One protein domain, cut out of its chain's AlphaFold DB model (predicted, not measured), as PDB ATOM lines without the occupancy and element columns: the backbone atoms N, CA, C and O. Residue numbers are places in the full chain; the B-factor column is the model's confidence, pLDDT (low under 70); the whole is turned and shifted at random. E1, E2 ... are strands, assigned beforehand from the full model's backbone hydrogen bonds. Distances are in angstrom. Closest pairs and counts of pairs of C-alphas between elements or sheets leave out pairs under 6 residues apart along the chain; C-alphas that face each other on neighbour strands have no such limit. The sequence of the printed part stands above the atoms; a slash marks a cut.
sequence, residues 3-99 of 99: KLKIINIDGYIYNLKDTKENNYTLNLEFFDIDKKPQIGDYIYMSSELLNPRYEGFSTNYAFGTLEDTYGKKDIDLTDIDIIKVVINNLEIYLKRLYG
ATOM      1  N   LYS A   3     209.322 206.485 185.117       98.00
ATOM      2  CA  LYS A   3     208.083 206.780 185.849       98.00
ATOM      3  C   LYS A   3     206.907 206.039 185.218       98.00
ATOM      4  O   LYS A   3     206.622 206.259 184.045       98.00
ATOM      5  N   LEU A   4     206.195 205.254 186.016       98.50
ATOM      6  CA  LEU A   4     205.029 204.477 185.615       98.50
ATOM      7  C   LEU A   4     203.812 204.895 186.433       98.50
ATOM      8  O   LEU A   4     203.848 204.861 187.658       98.50
ATOM      9  N   LYS A   5     202.728 205.291 185.769       98.50
ATOM     10  CA  LYS A   5     201.433 205.532 186.409       98.50
ATOM     11  C   LYS A   5     200.655 204.226 186.498       98.50
ATOM     12  O   LYS A   5     200.562 203.519 185.498       98.50
ATOM     13  N   ILE A   6     200.041 203.951 187.644       98.56
ATOM     14  CA  ILE A   6     199.121 202.824 187.798       98.56
ATOM     15  C   ILE A   6     197.767 203.213 187.210       98.56
ATOM     16  O   ILE A   6     197.105 204.133 187.694       98.56
ATOM     17  N   ILE A   7     197.368 202.528 186.141       98.56
ATOM     18  CA  ILE A   7     196.126 202.800 185.407       98.56
ATOM     19  C   ILE A   7     194.998 201.878 185.869       98.56
ATOM     20  O   ILE A   7     193.855 202.316 185.962       98.56
ATOM     21  N   ASN A   8     195.313 200.616 186.163       98.38
ATOM     22  CA  ASN A   8     194.346 199.627 186.630       98.38
ATOM     23  C   ASN A   8     195.031 198.558 187.491       98.38
ATOM     24  O   ASN A   8     196.190 198.224 187.233       98.38
ATOM     25  N   ILE A   9     194.298 198.001 188.457       98.38
ATOM     26  CA  ILE A   9     194.745 196.893 189.311       98.38
ATOM     27  C   ILE A   9     193.665 195.806 189.306       98.38
ATOM     28  O   ILE A   9     192.506 196.103 189.587       98.38
ATOM     29  N   ASP A  10     194.053 194.565 189.018       97.56
ATOM     30  CA  ASP A  10     193.209 193.371 189.156       97.56
ATOM     31  C   ASP A  10     193.939 192.315 189.998       97.56
ATOM     32  O   ASP A  10     194.846 191.624 189.528       97.56
ATOM     33  N   GLY A  11     193.618 192.255 191.293       95.44
ATOM     34  CA  GLY A  11     194.371 191.455 192.261       95.44
ATOM     35  C   GLY A  11     195.834 191.901 192.344       95.44
ATOM     36  O   GLY A  11     196.121 193.013 192.783       95.44
ATOM     37  N   TYR A  12     196.752 191.030 191.917       96.12
ATOM     38  CA  TYR A  12     198.184 191.337 191.828       96.12
ATOM     39  C   TYR A  12     198.598 191.916 190.474       96.12
ATOM     40  O   TYR A  12     199.749 192.305 190.334       96.12
ATOM     41  N   ILE A  13     197.703 191.994 189.486       98.19
ATOM     42  CA  ILE A  13     198.018 192.460 188.132       98.19
ATOM     43  C   ILE A  13     197.926 193.988 188.083       98.19
ATOM     44  O   ILE A  13     196.837 194.561 188.122       98.19
ATOM     45  N   TYR A  14     199.067 194.653 187.928       98.50
ATOM     46  CA  TYR A  14     199.184 196.097 187.748       98.50
ATOM     47  C   TYR A  14     199.370 196.418 186.272       98.50
ATOM     48  O   TYR A  14     200.317 195.968 185.626       98.50
ATOM     49  N   ASN A  15     198.477 197.256 185.752       98.38
ATOM     50  CA  ASN A  15     198.599 197.832 184.421       98.38
ATOM     51  C   ASN A  15     199.173 199.238 184.558       98.38
ATOM     52  O   ASN A  15     198.566 200.129 185.162       98.38
ATOM     53  N   LEU A  16     200.369 199.407 184.016       98.31
ATOM     54  CA  LEU A  16     201.242 200.546 184.208       98.31
ATOM     55  C   LEU A  16     201.460 201.271 182.887       98.31
ATOM     56  O   LEU A  16     201.513 200.645 181.829       98.31
ATOM     57  N   LYS A  17     201.639 202.588 182.951       98.50
ATOM     58  CA  LYS A  17     201.868 203.410 181.763       98.50
ATOM     59  C   LYS A  17     202.977 204.426 181.980       98.50
ATOM     60  O   LYS A  17     202.956 205.140 182.984       98.50
ATOM     61  N   ASP A  18     203.934 204.492 181.061       98.06
ATOM     62  CA  ASP A  18     205.012 205.483 181.123       98.06
ATOM     63  C   ASP A  18     204.605 206.841 180.519       98.06
ATOM     64  O   ASP A  18     203.509 207.025 179.989       98.06
ATOM     65  N   THR A  19     205.506 207.825 180.582       96.31
ATOM     66  CA  THR A  19     205.282 209.170 180.019       96.31
ATOM     67  C   THR A  19     205.303 209.220 178.489       96.31
ATOM     68  O   THR A  19     205.037 210.272 177.916       96.31
ATOM     69  N   LYS A  20     205.691 208.126 177.828       97.06
ATOM     70  CA  LYS A  20     205.698 207.967 176.368       97.06
ATOM     71  C   LYS A  20     204.498 207.147 175.886       97.06
ATOM     72  O   LYS A  20     204.456 206.783 174.718       97.06
ATOM     73  N   GLU A  21     203.534 206.889 176.770       96.12
ATOM     74  CA  GLU A  21     202.316 206.125 176.512       96.12
ATOM     75  C   GLU A  21     202.538 204.619 176.259       96.12
ATOM     76  O   GLU A  21     201.618 203.931 175.810       96.12
ATOM     77  N   ASN A  22     203.718 204.081 176.596       97.38
ATOM     78  CA  ASN A  22     203.962 202.638 176.595       97.38
ATOM     79  C   ASN A  22     203.231 201.985 177.770       97.38
ATOM     80  O   ASN A  22     203.238 202.517 178.883       97.38
ATOM     81  N   ASN A  23     202.637 200.816 177.526       97.44
ATOM     82  CA  ASN A  23     201.889 200.066 178.531       97.44
ATOM     83  C   ASN A  23     202.673 198.832 178.976       97.44
ATOM     84  O   ASN A  23     203.279 198.145 178.154       97.44
ATOM     85  N   TYR A  24     202.605 198.540 180.268       97.69
ATOM     86  CA  TYR A  24     203.243 197.391 180.894       97.69
ATOM     87  C   TYR A  24     202.231 196.693 181.797       97.69
ATOM     88  O   TYR A  24     201.446 197.353 182.478       97.69
ATOM     89  N   THR A  25     202.271 195.368 181.832       97.69
ATOM     90  CA  THR A  25     201.437 194.561 182.725       97.69
ATOM     91  C   THR A  25     202.356 193.673 183.546       97.69
ATOM     92  O   THR A  25     203.087 192.861 182.983       97.69
ATOM     93  N   LEU A  26     202.333 193.853 184.865       97.81
ATOM     94  CA  LEU A  26     203.169 193.120 185.813       97.81
ATOM     95  C   LEU A  26     202.313 192.607 186.967       97.81
ATOM     96  O   LEU A  26     201.429 193.314 187.439       97.81
ATOM     97  N   ASN A  27     202.620 191.419 187.466       98.19
ATOM     98  CA  ASN A  27     202.174 190.972 188.773       98.19
ATOM     99  C   ASN A  27     203.101 191.567 189.833       98.19
ATOM    100  O   ASN A  27     204.290 191.247 189.850       98.19
ATOM    101  N   LEU A  28     202.575 192.443 190.688       98.19
ATOM    102  CA  LEU A  28     203.350 193.115 191.728       98.19
ATOM    103  C   LEU A  28     202.809 192.782 193.110       98.19
ATOM    104  O   LEU A  28     201.621 192.954 193.399       98.19
ATOM    105  N   GLU A  29     203.715 192.371 193.982       97.62
ATOM    106  CA  GLU A  29     203.443 192.153 195.391       97.62
ATOM    107  C   GLU A  29     204.312 193.077 196.243       97.62
ATOM    108  O   GLU A  29     205.492 193.287 195.962       97.62
ATOM    109  N   PHE A  30     203.704 193.659 197.274       97.12
ATOM    110  CA  PHE A  30     204.358 194.599 198.173       97.12
ATOM    111  C   PHE A  30     204.222 194.100 199.607       97.12
ATOM    112  O   PHE A  30     203.096 193.963 200.105       97.12
ATOM    113  N   PHE A  31     205.363 193.845 200.239       96.06
ATOM    114  CA  PHE A  31     205.489 193.367 201.610       96.06
ATOM    115  C   PHE A  31     205.893 194.504 202.546       96.06
ATOM    116  O   PHE A  31     206.592 195.431 202.141       96.06
ATOM    117  N   ASP A  32     205.411 194.425 203.787       93.19
ATOM    118  CA  ASP A  32     205.840 195.265 204.910       93.19
ATOM    119  C   ASP A  32     205.792 196.783 204.654       93.19
ATOM    120  O   ASP A  32     206.616 197.553 205.145       93.19
ATOM    121  N   ILE A  33     204.771 197.227 203.908       93.19
ATOM    122  CA  ILE A  33     204.425 198.643 203.742       93.19
ATOM    123  C   ILE A  33     203.029 198.945 204.290       93.19
ATOM    124  O   ILE A  33     202.075 198.207 204.039       93.19
ATOM    125  N   ASP A  34     202.890 200.082 204.976       90.50
ATOM    126  CA  ASP A  34     201.627 200.510 205.599       90.50
ATOM    127  C   ASP A  34     200.496 200.727 204.585       90.50
ATOM    128  O   ASP A  34     199.314 200.548 204.887       90.50
ATOM    129  N   LYS A  35     200.850 201.159 203.369       92.19
ATOM    130  CA  LYS A  35     199.905 201.418 202.282       92.19
ATOM    131  C   LYS A  35     200.443 200.864 200.979       92.19
ATOM    132  O   LYS A  35     201.505 201.273 200.522       92.19
ATOM    133  N   LYS A  36     199.664 199.981 200.358       94.62
ATOM    134  CA  LYS A  36     199.927 199.504 198.999       94.62
ATOM    135  C   LYS A  36     199.564 200.585 197.977       94.62
ATOM    136  O   LYS A  36     198.590 201.309 198.206       94.62
ATOM    137  N   PRO A  37     200.314 200.694 196.868       96.25
ATOM    138  CA  PRO A  37     200.000 201.655 195.822       96.25
ATOM    139  C   PRO A  37     198.656 201.355 195.157       96.25
ATOM    140  O   PRO A  37     198.271 200.199 194.985       96.25
ATOM    141  N   GLN A  38     197.944 202.412 194.779       97.50
ATOM    142  CA  GLN A  38     196.596 202.359 194.222       97.50
ATOM    143  C   GLN A  38     196.545 202.951 192.807       97.50
ATOM    144  O   GLN A  38     197.508 203.528 192.303       97.50
ATOM    145  N   ILE A  39     195.398 202.811 192.137       98.19
ATOM    146  CA  ILE A  39     195.166 203.453 190.838       98.19
ATOM    147  C   ILE A  39     195.392 204.964 190.972       98.19
ATOM    148  O   ILE A  39     194.807 205.616 191.833       98.19
ATOM    149  N   GLY A  40     196.219 205.521 190.088       97.88
ATOM    150  CA  GLY A  40     196.616 206.928 190.104       97.88
ATOM    151  C   GLY A  40     197.988 207.196 190.726       97.88
ATOM    152  O   GLY A  40     198.604 208.192 190.339       97.88
ATOM    153  N   ASP A  41     198.485 206.304 191.586       98.25
ATOM    154  CA  ASP A  41     199.835 206.385 192.149       98.25
ATOM    155  C   ASP A  41     200.906 206.058 191.098       98.25
ATOM    156  O   ASP A  41     200.619 205.656 189.959       98.25
ATOM    157  N   TYR A  42     202.168 206.248 191.487       98.50
ATOM    158  CA  TYR A  42     203.308 206.032 190.606       98.50
ATOM    159  C   TYR A  42     204.289 205.009 191.159       98.50
ATOM    160  O   TYR A  42     204.602 204.998 192.347       98.50
ATOM    161  N   ILE A  43     204.841 204.210 190.253       98.25
ATOM    162  CA  ILE A  43     205.978 203.330 190.499       98.25
ATOM    163  C   ILE A  43     207.126 203.811 189.620       98.25
ATOM    164  O   ILE A  43     206.953 204.125 188.445       98.25
ATOM    165  N   TYR A  44     208.311 203.889 190.196       98.19
ATOM    166  CA  TYR A  44     209.551 204.172 189.504       98.19
ATOM    167  C   TYR A  44     210.418 202.930 189.599       98.19
ATOM    168  O   TYR A  44     210.741 202.495 190.700       98.19
ATOM    169  N   MET A  45     210.800 202.368 188.459       97.25
ATOM    170  CA  MET A  45     211.644 201.175 188.412       97.25
ATOM    171  C   MET A  45     212.627 201.246 187.252       97.25
ATOM    172  O   MET A  45     212.503 202.094 186.361       97.25
ATOM    173  N   SER A  46     213.660 200.414 187.280       96.69
ATOM    174  CA  SER A  46     214.579 200.275 186.152       96.69
ATOM    175  C   SER A  46     213.826 199.822 184.888       96.69
ATOM    176  O   SER A  46     212.900 199.016 184.947       96.69
ATOM    177  N   SER A  47     214.216 200.364 183.731       95.50
ATOM    178  CA  SER A  47     213.663 199.946 182.435       95.50
ATOM    179  C   SER A  47     214.086 198.532 182.044       95.50
ATOM    180  O   SER A  47     213.398 197.882 181.263       95.50
ATOM    181  N   GLU A  48     215.210 198.050 182.572       96.00
ATOM    182  CA  GLU A  48     215.690 196.690 182.365       96.00
ATOM    183  C   GLU A  48     214.720 195.658 182.965       96.00
ATOM    184  O   GLU A  48     214.404 194.683 182.288       96.00
ATOM    185  N   LEU A  49     214.128 195.927 184.137       96.06
ATOM    186  CA  LEU A  49     213.069 195.090 184.739       96.06
ATOM    187  C   LEU A  49     211.742 195.087 183.952       96.06
ATOM    188  O   LEU A  49     210.802 194.384 184.303       96.06
ATOM    189  N   LEU A  50     211.641 195.869 182.877       95.56
ATOM    190  CA  LEU A  50     210.483 195.904 181.976       95.56
ATOM    191  C   LEU A  50     210.801 195.337 180.593       95.56
ATOM    192  O   LEU A  50     209.937 195.327 179.716       95.56
ATOM    193  N   ASN A  51     212.047 194.924 180.365       95.25
ATOM    194  CA  ASN A  51     212.532 194.486 179.071       95.25
ATOM    195  C   ASN A  51     212.570 192.953 179.014       95.25
ATOM    196  O   ASN A  51     213.454 192.367 179.631       95.25
ATOM    197  N   PRO A  52     211.742 192.289 178.185       94.25
ATOM    198  CA  PRO A  52     211.743 190.829 178.061       94.25
ATOM    199  C   PRO A  52     213.065 190.202 177.599       94.25
ATOM    200  O   PRO A  52     213.202 188.984 177.606       94.25
ATOM    201  N   ARG A  53     214.025 191.013 177.136       94.94
ATOM    202  CA  ARG A  53     215.370 190.567 176.745       94.94
ATOM    203  C   ARG A  53     216.400 190.664 177.870       94.94
ATOM    204  O   ARG A  53     217.536 190.247 177.666       94.94
ATOM    205  N   TYR A  54     216.052 191.266 179.003       94.75
ATOM    206  CA  TYR A  54     216.921 191.302 180.171       94.75
ATOM    207  C   TYR A  54     216.858 189.951 180.895       94.75
ATOM    208  O   TYR A  54     215.777 189.414 181.104       94.75
ATOM    209  N   GLU A  55     218.010 189.395 181.277       92.81
ATOM    210  CA  GLU A  55     218.092 188.071 181.916       92.81
ATOM    211  C   GLU A  55     217.318 188.006 183.242       92.81
ATOM    212  O   GLU A  55     216.691 186.996 183.541       92.81
ATOM    213  N   GLY A  56     217.305 189.103 184.005       89.88
ATOM    214  CA  GLY A  56     216.546 189.230 185.251       89.88
ATOM    215  C   GLY A  56     215.114 189.744 185.068       89.88
ATOM    216  O   GLY A  56     214.545 190.280 186.020       89.88
ATOM    217  N   PHE A  57     214.560 189.681 183.852       93.88
ATOM    218  CA  PHE A  57     213.172 190.050 183.597       93.88
ATOM    219  C   PHE A  57     212.204 188.976 184.100       93.88
ATOM    220  O   PHE A  57     212.375 187.786 183.843       93.88
ATOM    221  N   SER A  58     211.121 189.425 184.724       94.12
ATOM    222  CA  SER A  58     209.991 188.607 185.138       94.12
ATOM    223  C   SER A  58     208.702 189.397 184.954       94.12
ATOM    224  O   SER A  58     208.679 190.625 184.953       94.12
ATOM    225  N   THR A  59     207.593 188.682 184.804       93.69
ATOM    226  CA  THR A  59     206.260 189.283 184.889       93.69
ATOM    227  C   THR A  59     205.725 189.296 186.315       93.69
ATOM    228  O   THR A  59     204.672 189.876 186.537       93.69
ATOM    229  N   ASN A  60     206.418 188.672 187.271       97.56
ATOM    230  CA  ASN A  60     206.048 188.614 188.681       97.56
ATOM    231  C   ASN A  60     207.195 189.157 189.523       97.56
ATOM    232  O   ASN A  60     208.268 188.557 189.529       97.56
ATOM    233  N   TYR A  61     206.954 190.246 190.242       97.88
ATOM    234  CA  TYR A  61     207.926 190.847 191.141       97.88
ATOM    235  C   TYR A  61     207.338 191.027 192.531       97.88
ATOM    236  O   TYR A  61     206.196 191.463 192.688       97.88
ATOM    237  N   ALA A  62     208.162 190.753 193.533       97.69
ATOM    238  CA  ALA A  62     207.870 191.091 194.912       97.69
ATOM    239  C   ALA A  62     208.871 192.108 195.432       97.69
ATOM    240  O   ALA A  62     210.082 191.950 195.262       97.69
ATOM    241  N   PHE A  63     208.348 193.121 196.107       98.00
ATOM    242  CA  PHE A  63     209.129 194.192 196.692       98.00
ATOM    243  C   PHE A  63     208.850 194.300 198.186       98.00
ATOM    244  O   PHE A  63     207.698 194.240 198.616       98.00
ATOM    245  N   GLY A  64     209.915 194.469 198.956       97.25
ATOM    246  CA  GLY A  64     209.874 194.653 200.401       97.25
ATOM    247  C   GLY A  64     210.708 195.849 200.828       97.25
ATOM    248  O   GLY A  64     211.283 196.565 200.000       97.25
ATOM    249  N   THR A  65     210.768 196.080 202.132       95.75
ATOM    250  CA  THR A  65     211.521 197.206 202.695       95.75
ATOM    251  C   THR A  65     213.020 197.050 202.433       95.75
ATOM    252  O   THR A  65     213.516 195.959 202.163       95.75
ATOM    253  N   LEU A  66     213.795 198.132 202.525       95.25
ATOM    254  CA  LEU A  66     215.252 198.029 202.352       95.25
ATOM    255  C   LEU A  66     215.909 197.132 203.422       95.25
ATOM    256  O   LEU A  66     216.902 196.460 203.134       95.25
ATOM    257  N   GLU A  67     215.293 197.050 204.604       92.75
ATOM    258  CA  GLU A  67     215.727 196.244 205.754       92.75
ATOM    259  C   GLU A  67     215.321 194.763 205.665       92.75
ATOM    260  O   GLU A  67     215.703 193.971 206.529       92.75
ATOM    261  N   ASP A  68     214.566 194.357 204.635       91.94
ATOM    262  CA  ASP A  68     214.107 192.971 204.503       91.94
ATOM    263  C   ASP A  68     215.267 191.970 204.527       91.94
ATOM    264  O   ASP A  68     216.323 192.179 203.924       91.94
ATOM    265  N   THR A  69     215.069 190.833 205.194       90.75
ATOM    266  CA  THR A  69     216.115 189.796 205.265       90.75
ATOM    267  C   THR A  69     216.311 189.059 203.936       90.75
ATOM    268  O   THR A  69     217.381 188.488 203.701       90.75
ATOM    269  N   TYR A  70     215.292 189.095 203.073       91.88
ATOM    270  CA  TYR A  70     215.293 188.533 201.725       91.88
ATOM    271  C   TYR A  70     215.764 189.554 200.677       91.88
ATOM    272  O   TYR A  70     215.885 190.750 200.941       91.88
ATOM    273  N   GLY A  71     216.026 189.070 199.462       91.12
ATOM    274  CA  GLY A  71     216.590 189.884 198.388       91.12
ATOM    275  C   GLY A  71     218.072 190.202 198.597       91.12
ATOM    276  O   GLY A  71     218.784 189.546 199.366       91.12
ATOM    277  N   LYS A  72     218.559 191.210 197.874       91.38
ATOM    278  CA  LYS A  72     219.962 191.631 197.933       91.38
ATOM    279  C   LYS A  72     220.272 192.327 199.268       91.38
ATOM    280  O   LYS A  72     219.514 193.182 199.735       91.38
ATOM    281  N   LYS A  73     221.398 191.950 199.881       89.00
ATOM    282  CA  LYS A  73     221.972 192.622 201.062       89.00
ATOM    283  C   LYS A  73     222.832 193.806 200.627       89.00
ATOM    284  O   LYS A  73     223.362 193.780 199.518       89.00
ATOM    285  N   ASP A  74     222.965 194.804 201.500       87.62
ATOM    286  CA  ASP A  74     223.799 195.997 201.280       87.62
ATOM    287  C   ASP A  74     223.500 196.687 199.934       87.62
ATOM    288  O   ASP A  74     224.395 197.011 199.153       87.62
ATOM    289  N   ILE A  75     222.207 196.837 199.626       91.75
ATOM    290  CA  ILE A  75     221.733 197.373 198.350       91.75
ATOM    291  C   ILE A  75     221.851 198.903 198.304       91.75
ATOM    292  O   ILE A  75     221.514 199.599 199.261       91.75
ATOM    293  N   ASP A  76     222.309 199.427 197.167       92.38
ATOM    294  CA  ASP A  76     222.387 200.864 196.905       92.38
ATOM    295  C   ASP A  76     221.094 201.375 196.246       92.38
ATOM    296  O   ASP A  76     220.468 200.663 195.465       92.38
ATOM    297  N   LEU A  77     220.701 202.627 196.501       92.69
ATOM    298  CA  LEU A  77     219.471 203.213 195.938       92.69
ATOM    299  C   LEU A  77     219.483 203.361 194.407       92.69
ATOM    300  O   LEU A  77     218.431 203.576 193.802       92.69
ATOM    301  N   THR A  78     220.654 203.282 193.779       92.06
ATOM    302  CA  THR A  78     220.815 203.299 192.321       92.06
ATOM    303  C   THR A  78     220.741 201.909 191.691       92.06
ATOM    304  O   THR A  78     220.741 201.802 190.463       92.06
ATOM    305  N   ASP A  79     220.653 200.857 192.509       95.88
ATOM    306  CA  ASP A  79     220.580 199.477 192.051       95.88
ATOM    307  C   ASP A  79     219.289 199.212 191.259       95.88
ATOM    308  O   ASP A  79     218.224 199.773 191.532       95.88
ATOM    309  N   ILE A  80     219.397 198.335 190.261       95.56
ATOM    310  CA  ILE A  80     218.283 197.880 189.425       95.56
ATOM    311  C   ILE A  80     217.143 197.281 190.254       95.56
ATOM    312  O   ILE A  80     215.979 197.447 189.891       95.56
ATOM    313  N   ASP A  81     217.481 196.634 191.367       96.31
ATOM    314  CA  ASP A  81     216.542 195.976 192.268       96.31
ATOM    315  C   ASP A  81     215.786 196.959 193.172       96.31
ATOM    316  O   ASP A  81     214.877 196.539 193.889       96.31
ATOM    317  N   ILE A  82     216.119 198.255 193.143       97.88
ATOM    318  CA  ILE A  82     215.377 199.282 193.872       97.88
ATOM    319  C   ILE A  82     214.247 199.826 193.011       97.88
ATOM    320  O   ILE A  82     214.410 200.190 191.842       97.88
ATOM    321  N   ILE A  83     213.086 199.955 193.637       97.88
ATOM    322  CA  ILE A  83     211.971 200.725 193.110       97.88
ATOM    323  C   ILE A  83     211.617 201.842 194.079       97.88
ATOM    324  O   ILE A  83     211.874 201.772 195.281       97.88
ATOM    325  N   LYS A  84     210.970 202.869 193.543       97.88
ATOM    326  CA  LYS A  84     210.329 203.908 194.337       97.88
ATOM    327  C   LYS A  84     208.840 203.930 194.048       97.88
ATOM    328  O   LYS A  84     208.430 204.091 192.903       97.88
ATOM    329  N   VAL A  85     208.031 203.830 195.087       97.75
ATOM    330  CA  VAL A  85     206.581 203.984 195.019       97.75
ATOM    331  C   VAL A  85     206.225 205.372 195.546       97.75
ATOM    332  O   VAL A  85     206.761 205.802 196.563       97.75
ATOM    333  N   VAL A  86     205.351 206.094 194.844       97.81
ATOM    334  CA  VAL A  86     204.878 207.422 195.256       97.81
ATOM    335  C   VAL A  86     203.375 207.372 195.486       97.81
ATOM    336  O   VAL A  86     202.618 207.258 194.522       97.81
ATOM    337  N   ILE A  87     202.968 207.483 196.753       96.06
ATOM    338  CA  ILE A  87     201.573 207.408 197.216       96.06
ATOM    339  C   ILE A  87     201.235 208.716 197.926       96.06
ATOM    340  O   ILE A  87     201.850 209.034 198.939       96.06
ATOM    341  N   ASN A  88     200.260 209.491 197.439       91.38
ATOM    342  CA  ASN A  88     199.893 210.789 198.041       91.38
ATOM    343  C   ASN A  88     201.105 211.713 198.330       91.38
ATOM    344  O   ASN A  88     201.190 212.319 199.397       91.38
ATOM    345  N   ASN A  89     202.056 211.803 197.393       90.62
ATOM    346  CA  ASN A  89     203.338 212.524 197.517       90.62
ATOM    347  C   ASN A  89     204.341 211.967 198.549       90.62
ATOM    348  O   ASN A  89     205.409 212.554 198.711       90.62
ATOM    349  N   LEU A  90     204.048 210.848 199.215       95.62
ATOM    350  CA  LEU A  90     205.028 210.121 200.018       95.62
ATOM    351  C   LEU A  90     205.855 209.211 199.112       95.62
ATOM    352  O   LEU A  90     205.294 208.406 198.371       95.62
ATOM    353  N   GLU A  91     207.177 209.325 199.200       96.25
ATOM    354  CA  GLU A  91     208.115 208.455 198.495       96.25
ATOM    355  C   GLU A  91     208.545 207.293 199.395       96.25
ATOM    356  O   GLU A  91     209.037 207.506 200.502       96.25
ATOM    357  N   ILE A  92     208.371 206.065 198.909       96.69
ATOM    358  CA  ILE A  92     208.745 204.832 199.605       96.69
ATOM    359  C   ILE A  92     209.713 204.065 198.706       96.69
ATOM    360  O   ILE A  92     209.381 203.756 197.560       96.69
ATOM    361  N   TYR A  93     210.902 203.761 199.218       97.00
ATOM    362  CA  TYR A  93     211.899 202.959 198.516       97.00
ATOM    363  C   TYR A  93     211.807 201.508 198.961       97.00
ATOM    364  O   TYR A  93     211.777 201.225 200.157       97.00
ATOM    365  N   LEU A  94     211.767 200.606 197.987       97.62
ATOM    366  CA  LEU A  94     211.636 199.171 198.201       97.62
ATOM    367  C   LEU A  94     212.682 198.435 197.378       97.62
ATOM    368  O   LEU A  94     213.084 198.918 196.318       97.62
ATOM    369  N   LYS A  95     213.085 197.256 197.844       97.38
ATOM    370  CA  LYS A  95     213.994 196.369 197.117       97.38
ATOM    371  C   LYS A  95     213.281 195.116 196.634       97.38
ATOM    372  O   LYS A  95     212.344 194.640 197.273       97.38
ATOM    373  N   ARG A  96     213.749 194.568 195.516       97.25
ATOM    374  CA  ARG A  96     213.282 193.296 194.966       97.25
ATOM    375  C   ARG A  96     213.643 192.150 195.911       97.25
ATOM    376  O   ARG A  96     214.809 191.968 196.262       97.25
ATOM    377  N   LEU A  97     212.638 191.373 196.307       96.75
ATOM    378  CA  LEU A  97     212.808 190.150 197.094       96.75
ATOM    379  C   LEU A  97     212.955 188.929 196.179       96.75
ATOM    380  O   LEU A  97     213.801 188.073 196.428       96.75
ATOM    381  N   TYR A  98     212.144 188.867 195.117       93.31
ATOM    382  CA  TYR A  98     212.203 187.863 194.052       93.31
ATOM    383  C   TYR A  98     211.488 188.346 192.783       93.31
ATOM    384  O   TYR A  98     210.813 189.385 192.784       93.31
ATOM    385  N   GLY A  99     211.607 187.528 191.732       89.00
ATOM    386  CA  GLY A  99     211.235 187.882 190.365       89.00
ATOM    387  C   GLY A  99     212.414 188.457 189.620       89.00
ATOM    388  O   GLY A  99     213.271 189.065 190.286       89.00
TER     389      GLY A  99
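What this domain is: This is residues 3 to 99 of the 99 residues of an uncharacterized protein of Clostridium sp. CAG:465 (UniProt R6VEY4). The domain is a small closed barrel of seven strands, with two long loops, residues 46 to 59 and 66 to 81, reaching away from the ring. Round the ring run E1, E2, E3, E5, E7, E6, E4 and back to E1, a mixed sheet in which E3 and E5 are parallel and the other neighbour pairs antiparallel. The printed part has 97 residues, with no named helix and seven named strands, E1 to E7 in order along the chain; the class is all strand, though under half of the residues, 47 of 97, are in named elements. The whole is compact, with a radius of gyration of the C-alphas of 12.5 A, and rounded, spanning 34 by 33 by 24 A.

Where its parts are: E1, residues 3 to 10, begins at C-alpha 3 (208.083, 206.780, 185.849), is 20.3 A long and bends by 59 degrees at residue 7. E2, residues 13 to 18, is 16.4 A long. E3, residues 23 to 30, is 20.5 A long and bends by 59 degrees at residue 27. E4 is residues 42 to 45, 9.9 A, and E5 is residues 60 to 65, 17.3 A. E6, residues 82 to 87, is 16.4 A long. E7, residues 90 to 98, is the longest strand at 24.1 A and ends at C-alpha 98 (212.203, 187.863, 194.052).

How they stand to each other: E1, E2 and E3 form a meander, each strand the antiparallel neighbour of the one before; E1 and E2 are a hairpin with N 5 and O 17 at 2.8 A, and E2 and E3 a hairpin with N 14 and O 26 at 2.8 A. With E4 they form a Greek key, a meander whose first strand is the antiparallel neighbour of the fourth: N 4 and O 43 are 2.8 A apart. E3 has staggered pairing, with E2 over residues 23 to 27 and with E5 over residues 27 to 30. E3 and E5 stand at 47 degrees, with N 29 and O 61 at 2.9 A. E5 and E7 have N 97 and O 62 at 2.8 A. E6 and E7 are a hairpin, with N 85 and O 92 at 2.8 A. E6 and E4 stand at 173 degrees, with N 44 and O 84 at 2.7 A. Among the pairs that are apart are E2 and E6, and E3 and E6.

The domain as a whole: The two C-alphas farthest apart, those of Glu 21 and Thr 69, are 35.8 A apart. The printed part has no cut and ends at residue 99, the chain's last. The links E3 to E4, E4 to E5 and E5 to E6 are long. The mean pLDDT of the printed part is 95.7, and no printed residue is under 70.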